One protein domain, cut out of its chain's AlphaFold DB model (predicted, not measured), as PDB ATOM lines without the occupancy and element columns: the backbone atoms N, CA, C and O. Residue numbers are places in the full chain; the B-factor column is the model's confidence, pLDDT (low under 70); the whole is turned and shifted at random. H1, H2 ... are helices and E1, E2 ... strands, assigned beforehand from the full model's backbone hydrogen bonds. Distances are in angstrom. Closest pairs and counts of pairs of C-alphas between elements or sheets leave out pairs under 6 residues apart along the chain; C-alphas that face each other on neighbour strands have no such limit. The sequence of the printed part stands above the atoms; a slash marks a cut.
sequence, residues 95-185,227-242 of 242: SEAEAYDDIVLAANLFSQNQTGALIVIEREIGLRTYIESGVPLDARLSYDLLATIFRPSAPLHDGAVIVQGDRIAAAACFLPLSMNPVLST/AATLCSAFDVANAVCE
ATOM      1  N   SER A  95      44.567  -9.525 -67.761       61.97
ATOM      2  CA  SER A  95      44.752 -10.468 -66.649       61.97
ATOM      3  C   SER A  95      43.824 -10.213 -65.447       61.97
ATOM      4  O   SER A  95      43.461 -11.152 -64.747       61.97
ATOM      5  N   GLU A  96      43.396  -8.966 -65.194       65.38
ATOM      6  CA  GLU A  96      42.572  -8.677 -64.004       65.38
ATOM      7  C   GLU A  96      41.180  -9.316 -64.083       65.38
ATOM      8  O   GLU A  96      40.665  -9.772 -63.068       65.38
ATOM      9  N   ALA A  97      40.588  -9.398 -65.280       67.88
ATOM     10  CA  ALA A  97      39.281 -10.027 -65.473       67.88
ATOM     11  C   ALA A  97      39.301 -11.517 -65.084       67.88
ATOM     12  O   ALA A  97      38.425 -11.964 -64.351       67.88
ATOM     13  N   GLU A  98      40.345 -12.246 -65.493       74.81
ATOM     14  CA  GLU A  98      40.546 -13.653 -65.117       74.81
ATOM     15  C   GLU A  98      40.723 -13.808 -63.597       74.81
ATOM     16  O   GLU A  98      40.190 -14.738 -62.992       74.81
ATOM     17  N   ALA A  99      41.416 -12.863 -62.953       76.94
ATOM     18  CA  ALA A  99      41.627 -12.898 -61.510       76.94
ATOM     19  C   ALA A  99      40.316 -12.733 -60.713       76.94
ATOM     20  O   ALA A  99      40.132 -13.387 -59.684       76.94
ATOM     21  N   TYR A 100      39.385 -11.893 -61.179       82.31
ATOM     22  CA  TYR A 100      38.073 -11.750 -60.536       82.31
ATOM     23  C   TYR A 100      37.234 -13.026 -60.646       82.31
ATOM     24  O   TYR A 100      36.603 -13.417 -59.659       82.31
ATOM     25  N   ASP A 101      37.254 -13.691 -61.800       84.00
ATOM     26  CA  ASP A 101      36.515 -14.940 -62.010       84.00
ATOM     27  C   ASP A 101      37.000 -16.045 -61.056       84.00
ATOM     28  O   ASP A 101      36.187 -16.714 -60.408       84.00
ATOM     29  N   ASP A 102      38.317 -16.171 -60.872       85.75
ATOM     30  CA  ASP A 102      38.918 -17.124 -59.933       85.75
ATOM     31  C   ASP A 102      38.555 -16.830 -58.467       85.75
ATOM     32  O   ASP A 102      38.282 -17.753 -57.689       85.75
ATOM     33  N   ILE A 103      38.501 -15.550 -58.076       87.31
ATOM     34  CA  ILE A 103      38.067 -15.140 -56.730       87.31
ATOM     35  C   ILE A 103      36.596 -15.505 -56.507       87.31
ATOM     36  O   ILE A 103      36.250 -16.038 -55.449       87.31
ATOM     37  N   VAL A 104      35.726 -15.250 -57.488       87.56
ATOM     38  CA  VAL A 104      34.294 -15.581 -57.406       87.56
ATOM     39  C   VAL A 104      34.093 -17.093 -57.312       87.56
ATOM     40  O   VAL A 104      33.287 -17.566 -56.501       87.56
ATOM     41  N   LEU A 105      34.846 -17.871 -58.089       87.69
ATOM     42  CA  LEU A 105      34.799 -19.329 -58.032       87.69
ATOM     43  C   LEU A 105      35.253 -19.854 -56.660       87.69
ATOM     44  O   LEU A 105      34.578 -20.702 -56.067       87.69
ATOM     45  N   ALA A 106      36.339 -19.304 -56.109       86.69
ATOM     46  CA  ALA A 106      36.842 -19.671 -54.786       86.69
ATOM     47  C   ALA A 106      35.851 -19.289 -53.676       86.69
ATOM     48  O   ALA A 106      35.570 -20.093 -52.787       86.69
ATOM     49  N   ALA A 107      35.241 -18.105 -53.759       86.25
ATOM     50  CA  ALA A 107      34.221 -17.656 -52.815       86.25
ATOM     51  C   ALA A 107      32.985 -18.572 -52.812       86.25
ATOM     52  O   ALA A 107      32.466 -18.908 -51.743       86.25
ATOM     53  N   ASN A 108      32.548 -19.038 -53.986       86.25
ATOM     54  CA  ASN A 108      31.467 -20.021 -54.096       86.25
ATOM     55  C   ASN A 108      31.824 -21.344 -53.407       86.25
ATOM     56  O   ASN A 108      31.000 -21.888 -52.667       86.25
ATOM     57  N   LEU A 109      33.053 -21.836 -53.590       86.50
ATOM     58  CA  LEU A 109      33.540 -23.034 -52.902       86.50
ATOM     59  C   LEU A 109      33.566 -22.844 -51.378       86.50
ATOM     60  O   LEU A 109      33.109 -23.719 -50.640       86.50
ATOM     61  N   PHE A 110      34.079 -21.711 -50.892       85.94
ATOM     62  CA  PHE A 110      34.145 -21.419 -49.456       85.94
ATOM     63  C   PHE A 110      32.758 -21.309 -48.827       85.94
ATOM     64  O   PHE A 110      32.545 -21.822 -47.730       85.94
ATOM     65  N   SER A 111      31.795 -20.732 -49.549       84.56
ATOM     66  CA  SER A 111      30.394 -20.673 -49.126       84.56
ATOM     67  C   SER A 111      29.774 -22.070 -48.994       84.56
ATOM     68  O   SER A 111      29.170 -22.387 -47.966       84.56
ATOM     69  N   GLN A 112      29.985 -22.945 -49.985       83.00
ATOM     70  CA  GLN A 112      29.476 -24.324 -49.961       83.00
ATOM     71  C   GLN A 112      30.103 -25.162 -48.840       83.00
ATOM     72  O   GLN A 112      29.400 -25.902 -48.150       83.00
ATOM     73  N   ASN A 113      31.412 -25.014 -48.627       81.69
ATOM     74  CA  ASN A 113      32.163 -25.766 -47.619       81.69
ATOM     75  C   ASN A 113      32.131 -25.130 -46.220       81.69
ATOM     76  O   ASN A 113      32.691 -25.701 -45.285       81.69
ATOM     77  N   GLN A 114      31.465 -23.980 -46.061       82.38
ATOM     78  CA  GLN A 114      31.409 -23.206 -44.813       82.38
ATOM     79  C   GLN A 114      32.800 -22.835 -44.273       82.38
ATOM     80  O   GLN A 114      33.033 -22.802 -43.064       82.38
ATOM     81  N   THR A 115      33.725 -22.538 -45.182       78.25
ATOM     82  CA  THR A 115      35.091 -22.123 -44.864       78.25
ATOM     83  C   THR A 115      35.144 -20.605 -44.712       78.25
ATOM     84  O   THR A 115      34.724 -19.872 -45.603       78.25
ATOM     85  N   GLY A 116      35.675 -20.117 -43.589       79.56
ATOM     86  CA  GLY A 116      35.957 -18.692 -43.417       79.56
ATOM     87  C   GLY A 116      37.159 -18.281 -44.265       79.56
ATOM     88  O   GLY A 116      38.232 -18.857 -44.112       79.56
ATOM     89  N   ALA A 117      36.983 -17.295 -45.141       84.88
ATOM     90  CA  ALA A 117      38.053 -16.744 -45.963       84.88
ATOM     91  C   ALA A 117      38.027 -15.216 -45.906       84.88
ATOM     92  O   ALA A 117      36.959 -14.605 -45.979       84.88
ATOM     93  N   LEU A 118      39.206 -14.605 -45.776       87.62
ATOM     94  CA  LEU A 118      39.383 -13.157 -45.773       87.62
ATOM     95  C   LEU A 118      40.345 -12.775 -46.895       87.62
ATOM     96  O   LEU A 118      41.554 -12.970 -46.787       87.62
ATOM     97  N   ILE A 119      39.792 -12.251 -47.985       87.88
ATOM     98  CA  ILE A 119      40.540 -11.846 -49.175       87.88
ATOM     99  C   ILE A 119      40.469 -10.322 -49.269       87.88
ATOM    100  O   ILE A 119      39.382  -9.748 -49.268       87.88
ATOM    101  N   VAL A 120      41.629  -9.676 -49.331       86.94
ATOM    102  CA  VAL A 120      41.791  -8.223 -49.410       86.94
ATOM    103  C   VAL A 120      42.373  -7.892 -50.774       86.94
ATOM    104  O   VAL A 120      43.430  -8.400 -51.134       86.94
ATOM    105  N   ILE A 121      41.693  -7.036 -51.529       85.12
ATOM    106  CA  ILE A 121      42.134  -6.604 -52.856       85.12
ATOM    107  C   ILE A 121      42.747  -5.213 -52.713       85.12
ATOM    108  O   ILE A 121      42.073  -4.276 -52.279       85.12
ATOM    109  N   GLU A 122      44.026  -5.079 -53.048       78.94
ATOM    110  CA  GLU A 122      44.699  -3.787 -53.062       78.94
ATOM    111  C   GLU A 122      44.117  -2.897 -54.171       78.94
ATOM    112  O   GLU A 122      43.948  -3.323 -55.311       78.94
ATOM    113  N   ARG A 123      43.800  -1.646 -53.816       74.75
ATOM    114  CA  ARG A 123      43.318  -0.613 -54.743       74.75
ATOM    115  C   ARG A 123      44.317   0.548 -54.804       74.75
ATOM    116  O   ARG A 123      45.470   0.364 -55.167       74.75
ATOM    117  N   GLU A 124      43.892   1.760 -54.447       57.50
ATOM    118  CA  GLU A 124      44.704   2.977 -54.593       57.50
ATOM    119  C   GLU A 124      45.745   3.163 -53.481       57.50
ATOM    120  O   GLU A 124      46.774   3.816 -53.686       57.50
ATOM    121  N   ILE A 125      45.461   2.625 -52.293       64.44
ATOM    122  CA  ILE A 125      46.318   2.727 -51.113       64.44
ATOM    123  C   ILE A 125      47.158   1.459 -51.031       64.44
ATOM    124  O   ILE A 125      46.622   0.364 -50.884       64.44
ATOM    125  N   GLY A 126      48.478   1.627 -51.103       70.06
ATOM    126  CA  GLY A 126      49.410   0.512 -51.015       70.06
ATOM    127  C   GLY A 126      49.354  -0.178 -49.649       70.06
ATOM    128  O   GLY A 126      49.531   0.482 -48.622       70.06
ATOM    129  N   LEU A 127      49.182  -1.500 -49.630       71.69
ATOM    130  CA  LEU A 127      49.075  -2.310 -48.402       71.69
ATOM    131  C   LEU A 127      50.418  -2.918 -47.958       71.69
ATOM    132  O   LEU A 127      50.450  -3.854 -47.161       71.69
ATOM    133  N   ARG A 128      51.544  -2.372 -48.439       76.25
ATOM    134  CA  ARG A 128      52.906  -2.900 -48.211       76.25
ATOM    135  C   ARG A 128      53.219  -3.224 -46.751       76.25
ATOM    136  O   ARG A 128      53.739  -4.294 -46.469       76.25
ATOM    137  N   THR A 129      52.840  -2.350 -45.822       71.69
ATOM    138  CA  THR A 129      53.086  -2.553 -44.385       71.69
ATOM    139  C   THR A 129      52.367  -3.788 -43.827       71.69
ATOM    140  O   THR A 129      52.854  -4.412 -42.891       71.69
ATOM    141  N   TYR A 130      51.228  -4.177 -44.408       78.81
ATOM    142  CA  TYR A 130      50.491  -5.381 -44.013       78.81
ATOM    143  C   TYR A 130      51.008  -6.633 -44.723       78.81
ATOM    144  O   TYR A 130      51.019  -7.709 -44.128       78.81
ATOM    145  N   ILE A 131      51.497  -6.490 -45.956       83.00
ATOM    146  CA  ILE A 131      52.169  -7.568 -46.696       83.00
ATOM    147  C   ILE A 131      53.408  -8.038 -45.923       83.00
ATOM    148  O   ILE A 131      53.594  -9.238 -45.746       83.00
ATOM    149  N   GLU A 132      54.190  -7.104 -45.378       80.62
ATOM    150  CA  GLU A 132      55.375  -7.396 -44.554       80.62
ATOM    151  C   GLU A 132      55.051  -8.134 -43.240       80.62
ATOM    152  O   GLU A 132      55.927  -8.785 -42.676       80.62
ATOM    153  N   SER A 133      53.807  -8.052 -42.750       80.69
ATOM    154  CA  SER A 133      53.372  -8.754 -41.531       80.69
ATOM    155  C   SER A 133      53.000 -10.222 -41.758       80.69
ATOM    156  O   SER A 133      52.932 -10.986 -40.798       80.69
ATOM    157  N   GLY A 134      52.714 -10.597 -43.008       85.44
ATOM    158  CA  GLY A 134      52.297 -11.945 -43.382       85.44
ATOM    159  C   GLY A 134      53.428 -12.777 -43.977       85.44
ATOM    160  O   GLY A 134      54.604 -12.412 -43.946       85.44
ATOM    161  N   VAL A 135      53.053 -13.914 -44.559       89.31
ATOM    162  CA  VAL A 135      53.964 -14.768 -45.324       89.31
ATOM    163  C   VAL A 135      53.924 -14.335 -46.792       89.31
ATOM    164  O   VAL A 135      52.873 -14.484 -47.427       89.31
ATOM    165  N   PRO A 136      55.031 -13.812 -47.356       89.56
ATOM    166  CA  PRO A 136      55.080 -13.427 -48.760       89.56
ATOM    167  C   PRO A 136      54.975 -14.669 -49.647       89.56
ATOM    168  O   PRO A 136      55.674 -15.661 -49.431       89.56
ATOM    169  N   LEU A 137      54.093 -14.610 -50.641       89.06
ATOM    170  CA  LEU A 137      53.849 -15.698 -51.594       89.06
ATOM    171  C   LEU A 137      54.284 -15.324 -53.010       89.06
ATOM    172  O   LEU A 137      54.842 -16.178 -53.692       89.06
ATOM    173  N   ASP A 138      54.017 -14.083 -53.435       88.38
ATOM    174  CA  ASP A 138      54.214 -13.588 -54.812       88.38
ATOM    175  C   ASP A 138      53.845 -14.629 -55.888       88.38
ATOM    176  O   ASP A 138      54.603 -14.963 -56.803       88.38
ATOM    177  N   ALA A 139      52.653 -15.198 -55.734       89.94
ATOM    178  CA  ALA A 139      52.153 -16.255 -56.596       89.94
ATOM    179  C   ALA A 139      51.062 -15.710 -57.518       89.94
ATOM    180  O   ALA A 139      50.306 -14.816 -57.138       89.94
ATOM    181  N   ARG A 140      50.946 -16.263 -58.732       89.81
ATOM    182  CA  ARG A 140      49.823 -15.935 -59.621       89.81
ATOM    183  C   ARG A 140      48.519 -16.365 -58.953       89.81
ATOM    184  O   ARG A 140      48.449 -17.468 -58.407       89.81
ATOM    185  N   LEU A 141      47.518 -15.491 -58.980       89.25
ATOM    186  CA  LEU A 141      46.210 -15.799 -58.429       89.25
ATOM    187  C   LEU A 141      45.595 -16.962 -59.208       89.25
ATOM    188  O   LEU A 141      45.628 -16.983 -60.436       89.25
ATOM    189  N   SER A 142      45.094 -17.949 -58.472       89.94
ATOM    190  CA  SER A 142      44.317 -19.048 -59.023       89.94
ATOM    191  C   SER A 142      43.330 -19.568 -57.991       89.94
ATOM    192  O   SER A 142      43.581 -19.517 -56.777       89.94
ATOM    193  N   TYR A 143      42.221 -20.119 -58.477       89.81
ATOM    194  CA  TYR A 143      41.228 -20.796 -57.646       89.81
ATOM    195  C   TYR A 143      41.854 -21.875 -56.737       89.81
ATOM    196  O   TYR A 143      41.607 -21.894 -55.528       89.81
ATOM    197  N   ASP A 144      42.720 -22.732 -57.288       90.56
ATOM    198  CA  ASP A 144      43.336 -23.848 -56.552       90.56
ATOM    199  C   ASP A 144      44.268 -23.374 -55.429       90.56
ATOM    200  O   ASP A 144      44.354 -23.994 -54.358       90.56
ATOM    201  N   LEU A 145      44.964 -22.255 -55.656       91.56
ATOM    202  CA  LEU A 145      45.847 -21.658 -54.663       91.56
ATOM    203  C   LEU A 145      45.039 -21.064 -53.507       91.56
ATOM    204  O   LEU A 145      45.349 -21.335 -52.346       91.56
ATOM    205  N   LEU A 146      43.962 -20.331 -53.808       90.38
ATOM    206  CA  LEU A 146      43.050 -19.810 -52.787       90.38
ATOM    207  C   LEU A 146      42.430 -20.952 -51.971       90.38
ATOM    208  O   LEU A 146      42.456 -20.913 -50.739       90.38
ATOM    209  N   ALA A 147      41.944 -22.004 -52.635       89.50
ATOM    210  CA  ALA A 147      41.386 -23.182 -51.971       89.50
ATOM    211  C   ALA A 147      42.401 -23.874 -51.044       89.50
ATOM    212  O   ALA A 147      42.048 -24.387 -49.980       89.50
ATOM    213  N   THR A 148      43.677 -23.862 -51.431       90.31
ATOM    214  CA  THR A 148      44.774 -24.428 -50.645       90.31
ATOM    215  C   THR A 148      45.115 -23.586 -49.420       90.31
ATOM    216  O   THR A 148      45.325 -24.169 -48.352       90.31
ATOM    217  N   ILE A 149      45.163 -22.258 -49.565       90.25
ATOM    218  CA  ILE A 149      45.497 -21.324 -48.481       90.25
ATOM    219  C   ILE A 149      44.431 -21.368 -47.383       90.25
ATOM    220  O   ILE A 149      44.775 -21.522 -46.215       90.25
ATOM    221  N   PHE A 150      43.147 -21.331 -47.751       88.19
ATOM    222  CA  PHE A 150      42.029 -21.324 -46.794       88.19
ATOM    223  C   PHE A 150      41.612 -22.714 -46.300       88.19
ATOM    224  O   PHE A 150      40.542 -22.897 -45.722       88.19
ATOM    225  N   ARG A 151      42.444 -23.734 -46.504       87.88
ATOM    226  CA  ARG A 151      42.160 -25.070 -45.986       87.88
ATOM    227  C   ARG A 151      42.358 -25.087 -44.461       87.88
ATOM    228  O   ARG A 151      43.449 -24.747 -44.019       87.88
ATOM    229  N   PRO A 152      41.396 -25.585 -43.655       78.88
ATOM    230  CA  PRO A 152      41.462 -25.517 -42.184       78.88
ATOM    231  C   PRO A 152      42.682 -26.188 -41.536       78.88
ATOM    232  O   PRO A 152      43.001 -25.947 -40.381       78.88
ATOM    233  N   SER A 153      43.347 -27.094 -42.253       80.75
ATOM    234  CA  SER A 153      44.551 -27.779 -41.780       80.75
ATOM    235  C   SER A 153      45.854 -27.083 -42.189       80.75
ATOM    236  O   SER A 153      46.927 -27.569 -41.836       80.75
ATOM    237  N   ALA A 154      45.792 -26.024 -43.001       84.00
ATOM    238  CA  ALA A 154      46.965 -25.334 -43.524       84.00
ATOM    239  C   ALA A 154      47.375 -24.184 -42.591       84.00
ATOM    240  O   ALA A 154      46.520 -23.421 -42.171       84.00
ATOM    241  N   PRO A 155      48.668 -23.965 -42.311       81.94
ATOM    242  CA  PRO A 155      49.108 -22.889 -41.413       81.94
ATOM    243  C   PRO A 155      48.797 -21.472 -41.928       81.94
ATOM    244  O   PRO A 155      48.827 -20.528 -41.155       81.94
ATOM    245  N   LEU A 156      48.490 -21.316 -43.221       85.62
ATOM    246  CA  LEU A 156      48.216 -20.022 -43.856       85.62
ATOM    247  C   LEU A 156      46.742 -19.588 -43.790       85.62
ATOM    248  O   LEU A 156      46.430 -18.485 -44.235       85.62
ATOM    249  N   HIS A 157      45.845 -20.433 -43.270       84.12
ATOM    250  CA  HIS A 157      44.406 -20.142 -43.245       84.12
ATOM    251  C   HIS A 157      44.011 -19.103 -42.183       84.12
ATOM    252  O   HIS A 157      42.963 -18.470 -42.305       84.12
ATOM    253  N   ASP A 158      44.855 -18.910 -41.166       75.62
ATOM    254  CA  ASP A 158      44.640 -17.960 -40.078       75.62
ATOM    255  C   ASP A 158      45.140 -16.566 -40.478       75.62
ATOM    256  O   ASP A 158      46.251 -16.149 -40.147       75.62
ATOM    257  N   GLY A 159      44.313 -15.831 -41.220       84.75
ATOM    258  CA  GLY A 159      44.554 -14.421 -41.528       84.75
ATOM    259  C   GLY A 159      43.991 -13.981 -42.873       84.75
ATOM    260  O   GLY A 159      43.226 -14.699 -43.518       84.75
ATOM    261  N   ALA A 160      44.362 -12.769 -43.286       88.50
ATOM    262  CA  ALA A 160      43.970 -12.248 -44.587       88.50
ATOM    263  C   ALA A 160      44.966 -12.634 -45.681       88.50
ATOM    264  O   ALA A 160      46.177 -12.703 -45.457       88.50
ATOM    265  N   VAL A 161      44.439 -12.807 -46.886       90.62
ATOM    266  CA  VAL A 161      45.216 -12.900 -48.120       90.62
ATOM    267  C   VAL A 161      45.132 -11.563 -48.840       90.62
ATOM    268  O   VAL A 161      44.030 -11.069 -49.068       90.62
ATOM    269  N   ILE A 162      46.278 -10.981 -49.196       89.00
ATOM    270  CA  ILE A 162      46.352  -9.709 -49.925       89.00
ATOM    271  C   ILE A 162      46.636  -9.993 -51.400       89.00
ATOM    272  O   ILE A 162      47.661 -10.585 -51.747       89.00
ATOM    273  N   VAL A 163      45.725  -9.549 -52.260       88.50
ATOM    274  CA  VAL A 163      45.793  -9.662 -53.717       88.50
ATOM    275  C   VAL A 163      46.168  -8.303 -54.304       88.50
ATOM    276  O   VAL A 163      45.536  -7.297 -53.982       88.50
ATOM    277  N   GLN A 164      47.183  -8.276 -55.164       85.06
ATOM    278  CA  GLN A 164      47.627  -7.099 -55.912       85.06
ATOM    279  C   GLN A 164      47.502  -7.407 -57.410       85.06
ATOM    280  O   GLN A 164      48.292  -8.182 -57.952       85.06
ATOM    281  N   GLY A 165      46.494  -6.838 -58.077       82.56
ATOM    282  CA  GLY A 165      46.204  -7.139 -59.484       82.56
ATOM    283  C   GLY A 165      45.870  -8.621 -59.700       82.56
ATOM    284  O   GLY A 165      44.872  -9.114 -59.180       82.56
ATOM    285  N   ASP A 166      46.723  -9.338 -60.436       85.88
ATOM    286  CA  ASP A 166      46.576 -10.763 -60.775       85.88
ATOM    287  C   ASP A 166      47.419 -11.711 -59.898       85.88
ATOM    288  O   ASP A 166      47.595 -12.894 -60.217       85.88
ATOM    289  N   ARG A 167      47.970 -11.203 -58.790       87.12
ATOM    290  CA  ARG A 167      48.884 -11.939 -57.907       87.12
ATOM    291  C   ARG A 167      48.472 -11.880 -56.449       87.12
ATOM    292  O   ARG A 167      47.945 -10.886 -55.960       87.12
ATOM    293  N   ILE A 168      48.793 -12.947 -55.731       91.12
ATOM    294  CA  ILE A 168      48.715 -13.020 -54.277       91.12
ATOM    295  C   ILE A 168      50.058 -12.560 -53.713       91.12
ATOM    296  O   ILE A 168      51.061 -13.264 -53.833       91.12
ATOM    297  N   ALA A 169      50.076 -11.382 -53.091       89.62
ATOM    298  CA  ALA A 169      51.293 -10.803 -52.536       89.62
ATOM    299  C   ALA A 169      51.722 -11.522 -51.251       89.62
ATOM    300  O   ALA A 169      52.871 -11.952 -51.124       89.62
ATOM    301  N   ALA A 170      50.787 -11.699 -50.317       90.12
ATOM    302  CA  ALA A 170      51.023 -12.388 -49.053       90.12
ATOM    303  C   ALA A 170      49.748 -13.047 -48.512       90.12
ATOM    304  O   ALA A 170      48.629 -12.643 -48.843       90.12
ATOM    305  N   ALA A 171      49.933 -14.061 -47.668       91.25
ATOM    306  CA  ALA A 171      48.880 -14.734 -46.909       91.25
ATOM    307  C   ALA A 171      49.172 -14.674 -45.404       91.25
ATOM    308  O   ALA A 171      50.281 -14.327 -44.995       91.25
ATOM    309  N   ALA A 172      48.178 -15.024 -44.582       88.44
ATOM    310  CA  ALA A 172      48.252 -14.920 -43.123       88.44
ATOM    311  C   ALA A 172      48.627 -13.503 -42.632       88.44
ATOM    312  O   ALA A 172      49.300 -13.335 -41.616       88.44
ATOM    313  N   CYS A 173      48.214 -12.464 -43.366       86.25
ATOM    314  CA  CYS A 173      48.458 -11.078 -42.984       86.25
ATOM    315  C   CYS A 173      47.565 -10.685 -41.805       86.25
ATOM    316  O   CYS A 173      46.365 -10.987 -41.782       86.25
ATOM    317  N   PHE A 174      48.141  -9.950 -40.853       81.31
ATOM    318  CA  PHE A 174      47.405  -9.410 -39.720       81.31
ATOM    319  C   PHE A 174      46.813  -8.046 -40.084       81.31
ATOM    320  O   PHE A 174      47.546  -7.096 -40.364       81.31
ATOM    321  N   LEU A 175      45.481  -7.933 -40.070       80.31
ATOM    322  CA  LEU A 175      44.799  -6.657 -40.287       80.31
ATOM    323  C   LEU A 175      44.387  -6.021 -38.955       80.31
ATOM    324  O   LEU A 175      43.934  -6.725 -38.049       80.31
ATOM    325  N   PRO A 176      44.487  -4.686 -38.832       65.25
ATOM    326  CA  PRO A 176      43.980  -3.978 -37.672       65.25
ATOM    327  C   PRO A 176      42.458  -4.139 -37.617       65.25
ATOM    328  O   PRO A 176      41.743  -3.789 -38.555       65.25
ATOM    329  N   LEU A 177      41.958  -4.680 -36.508       53.31
ATOM    330  CA  LEU A 177      40.524  -4.816 -36.282       53.31
ATOM    331  C   LEU A 177      39.901  -3.422 -36.143       53.31
ATOM    332  O   LEU A 177      40.307  -2.630 -35.290       53.31
ATOM    333  N   SER A 178      38.909  -3.127 -36.982       42.12
ATOM    334  CA  SER A 178      38.146  -1.883 -36.897       42.12
ATOM    335  C   SER A 178      37.413  -1.809 -35.552       42.12
ATOM    336  O   SER A 178      36.564  -2.645 -35.248       42.12
ATOM    337  N   MET A 179      37.729  -0.793 -34.744       39.12
ATOM    338  CA  MET A 179      37.032  -0.464 -33.491       39.12
ATOM    339  C   MET A 179      35.762   0.357 -33.771       39.12
ATOM    340  O   MET A 179      35.522   1.382 -33.134       39.12
ATOM    341  N   ASN A 180      34.967  -0.043 -34.766       36.16
ATOM    342  CA  ASN A 180      33.697   0.613 -35.051       36.16
ATOM    343  C   ASN A 180      32.593   0.030 -34.138       36.16
ATOM    344  O   ASN A 180      32.244  -1.143 -34.303       36.16
ATOM    345  N   PRO A 181      32.004   0.812 -33.208       46.12
ATOM    346  CA  PRO A 181      30.961   0.335 -32.293       46.12
ATOM    347  C   PRO A 181      29.652  -0.081 -32.991       46.12
ATOM    348  O   PRO A 181      28.785  -0.677 -32.359       46.12
ATOM    349  N   VAL A 182      29.501   0.190 -34.293       47.12
ATOM    350  CA  VAL A 182      28.331  -0.230 -35.083       47.12
ATOM    351  C   VAL A 182      28.369  -1.733 -35.418       47.12
ATOM    352  O   VAL A 182      27.319  -2.353 -35.562       47.12
ATOM    353  N   LEU A 183      29.555  -2.358 -35.474       40.78
ATOM    354  CA  LEU A 183      29.699  -3.795 -35.763       40.78
ATOM    355  C   LEU A 183      29.646  -4.685 -34.505       40.78
ATOM    356  O   LEU A 183      29.445  -5.895 -34.619       40.78
ATOM    357  N   SER A 184      29.800  -4.117 -33.301       33.12
ATOM    358  CA  SER A 184      29.745  -4.876 -32.039       33.12
ATOM    359  C   SER A 184      28.319  -5.237 -31.615       33.12
ATOM    360  O   SER A 184      28.097  -6.331 -31.103       33.12
ATOM    361  N   THR A 185      27.322  -4.399 -31.918       36.16
ATOM    362  CA  THR A 185      25.933  -4.619 -31.469       36.16
ATOM    363  C   THR A 185      25.286  -5.878 -32.063       36.16
ATOM    364  O   THR A 185      24.361  -6.427 -31.472       36.16
ATOM    365  N   ALA A 227      26.051 -15.973 -45.987       32.06
ATOM    366  CA  ALA A 227      25.829 -14.827 -46.871       32.06
ATOM    367  C   ALA A 227      26.018 -13.475 -46.151       32.06
ATOM    368  O   ALA A 227      26.559 -12.535 -46.729       32.06
ATOM    369  N   ALA A 228      25.646 -13.388 -44.868       31.95
ATOM    370  CA  ALA A 228      25.844 -12.183 -44.063       31.95
ATOM    371  C   ALA A 228      27.328 -11.944 -43.714       31.95
ATOM    372  O   ALA A 228      27.786 -10.803 -43.734       31.95
ATOM    373  N   THR A 229      28.101 -13.007 -43.461       42.44
ATOM    374  CA  THR A 229      29.545 -12.894 -43.184       42.44
ATOM    375  C   THR A 229      30.325 -12.421 -44.413       42.44
ATOM    376  O   THR A 229      31.187 -11.553 -44.279       42.44
ATOM    377  N   LEU A 230      29.982 -12.918 -45.608       40.00
ATOM    378  CA  LEU A 230      30.599 -12.490 -46.871       40.00
ATOM    379  C   LEU A 230      30.298 -11.017 -47.198       40.00
ATOM    380  O   LEU A 230      31.201 -10.297 -47.614       40.00
ATOM    381  N   CYS A 231      29.073 -10.549 -46.936       29.73
ATOM    382  CA  CYS A 231      28.707  -9.140 -47.120       29.73
ATOM    383  C   CYS A 231      29.454  -8.233 -46.122       29.73
ATOM    384  O   CYS A 231      30.051  -7.235 -46.514       29.73
ATOM    385  N   SER A 232      29.554  -8.651 -44.852       31.47
ATOM    386  CA  SER A 232      30.248  -7.877 -43.813       31.47
ATOM    387  C   SER A 232      31.771  -7.807 -43.987       31.47
ATOM    388  O   SER A 232      32.371  -6.799 -43.637       31.47
ATOM    389  N   ALA A 233      32.421  -8.841 -44.534       40.34
ATOM    390  CA  ALA A 233      33.862  -8.817 -44.790       40.34
ATOM    391  C   ALA A 233      34.210  -7.906 -45.979       40.34
ATOM    392  O   ALA A 233      35.214  -7.195 -45.930       40.34
ATOM    393  N   PHE A 234      33.352  -7.884 -47.006       34.62
ATOM    394  CA  PHE A 234      33.468  -6.950 -48.124       34.62
ATOM    395  C   PHE A 234      33.265  -5.499 -47.654       34.62
ATOM    396  O   PHE A 234      34.064  -4.631 -48.003       34.62
ATOM    397  N   ASP A 235      32.284  -5.251 -46.778       29.23
ATOM    398  CA  ASP A 235      32.050  -3.934 -46.166       29.23
ATOM    399  C   ASP A 235      33.168  -3.505 -45.201       29.23
ATOM    400  O   ASP A 235      33.546  -2.335 -45.181       29.23
ATOM    401  N   VAL A 236      33.755  -4.427 -44.429       35.16
ATOM    402  CA  VAL A 236      34.893  -4.121 -43.540       35.16
ATOM    403  C   VAL A 236      36.155  -3.806 -44.344       35.16
ATOM    404  O   VAL A 236      36.878  -2.879 -43.982       35.16
ATOM    405  N   ALA A 237      36.409  -4.514 -45.449       36.59
ATOM    406  CA  ALA A 237      37.498  -4.168 -46.361       36.59
ATOM    407  C   ALA A 237      37.277  -2.784 -46.994       36.59
ATOM    408  O   ALA A 237      38.213  -1.992 -47.078       36.59
ATOM    409  N   ASN A 238      36.034  -2.451 -47.358       30.66
ATOM    410  CA  ASN A 238      35.700  -1.140 -47.910       30.66
ATOM    411  C   ASN A 238      35.836  -0.016 -46.858       30.66
ATOM    412  O   ASN A 238      36.345   1.050 -47.180       30.66
ATOM    413  N   ALA A 239      35.488  -0.275 -45.590       28.80
ATOM    414  CA  ALA A 239      35.591   0.689 -44.486       28.80
ATOM    415  C   ALA A 239      37.032   0.957 -44.001       28.80
ATOM    416  O   ALA A 239      37.280   1.960 -43.338       28.80
ATOM    417  N   VAL A 240      37.983   0.064 -44.295       32.22
ATOM    418  CA  VAL A 240      39.424   0.300 -44.062       32.22
ATOM    419  C   VAL A 240      40.070   1.041 -45.247       32.22
ATOM    420  O   VAL A 240      41.150   1.610 -45.101       32.22
ATOM    421  N   CYS A 241      39.408   1.060 -46.411       29.44
ATOM    422  CA  CYS A 241      39.893   1.671 -47.650       29.44
ATOM    423  C   CYS A 241      39.387   3.105 -47.924       29.44
ATOM    424  O   CYS A 241      39.766   3.655 -48.960       29.44
ATOM    425  N   GLU A 242      38.593   3.717 -47.034       26.67
ATOM    426  CA  GLU A 242      38.223   5.153 -47.076       26.67
ATOM    427  C   GLU A 242      39.164   6.059 -46.262       26.67
ATOM    428  O   GLU A 242      39.572   5.679 -45.139       26.67
TER     429      GLU A 242
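This is residues 95 to 185 and 227 to 242 of the 242 residues of the protein "DAC domain-containing protein" of Acidobacteria bacterium (UniProt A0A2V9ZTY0). A twisted four-stranded sheet makes the core, with the touching helices H1 and H3 on one side of it and the short H2 over its other face. H5 lies beside edge strand E1, and the short H4 lies farthest from the middle. The printed part has 107 residues with five named helices and four named strands, H1 E1 H2 E2 H3 E3 E4 H4 H5; the mixed sheet runs E1 E3 E4 E2, and the class is mixed. The whole is compact, with a radius of gyration of the C-alphas of 13.4 A and spans of 36 by 31 by 28 A.

Start at H1, residues 95 to 113: its residues 102 to 110 touch H3, residues 143 to 149, closest at C-alphas 102 and 143, 4.9 A, at a steep tilt of 58 degrees. Both only graze the sheet. E1, residues 118 to 121, is parallel to E3, residues 160 to 164; look at N 120 and O 161, 2.8 A. H2, residues 128 to 131, has a height over the sheet of 9.2 A. E3 and E4, residues 167 to 173, form an antiparallel hairpin, with N 162 and O 170 at 2.9 A. E2, residues 135 to 140, is antiparallel to E4, with N 135 and O 171 at 2.8 A. E1, H2, E2 and E2, H3, E3 are split strand-helix-strand units, their same-way strands separated in the sheet, with right-handed crossovers. H4, residues 181 to 184, is apart from H5, residues 227 to 240, which only grazes the sheet; C-alphas 120 and 237 are the closest of E1 and H5, 6.6 A. H1, H3 and H5 have every O i to N i+4 pair within hydrogen-bond range; H2 and H4 are too short for one.

Find C-alpha 95 at (44.752, -10.468, -66.649); from there H1 runs 27.5 A. E4 covers 15.0 A and E2 14.9 A. H5 runs 20.5 A to C-alpha 240 at (39.424, 0.300, -44.062).

C-alphas 95 and 185 are the two farthest apart, 40.3 A. Residues 186 to 226 are not printed, and the gap is 18.5 A between C-alphas 185 and 227. Of the links printed whole, none is long. Confidence is under 70 at residues 95 to 97, 124 to 125, 176 to 185 and 227 to 242.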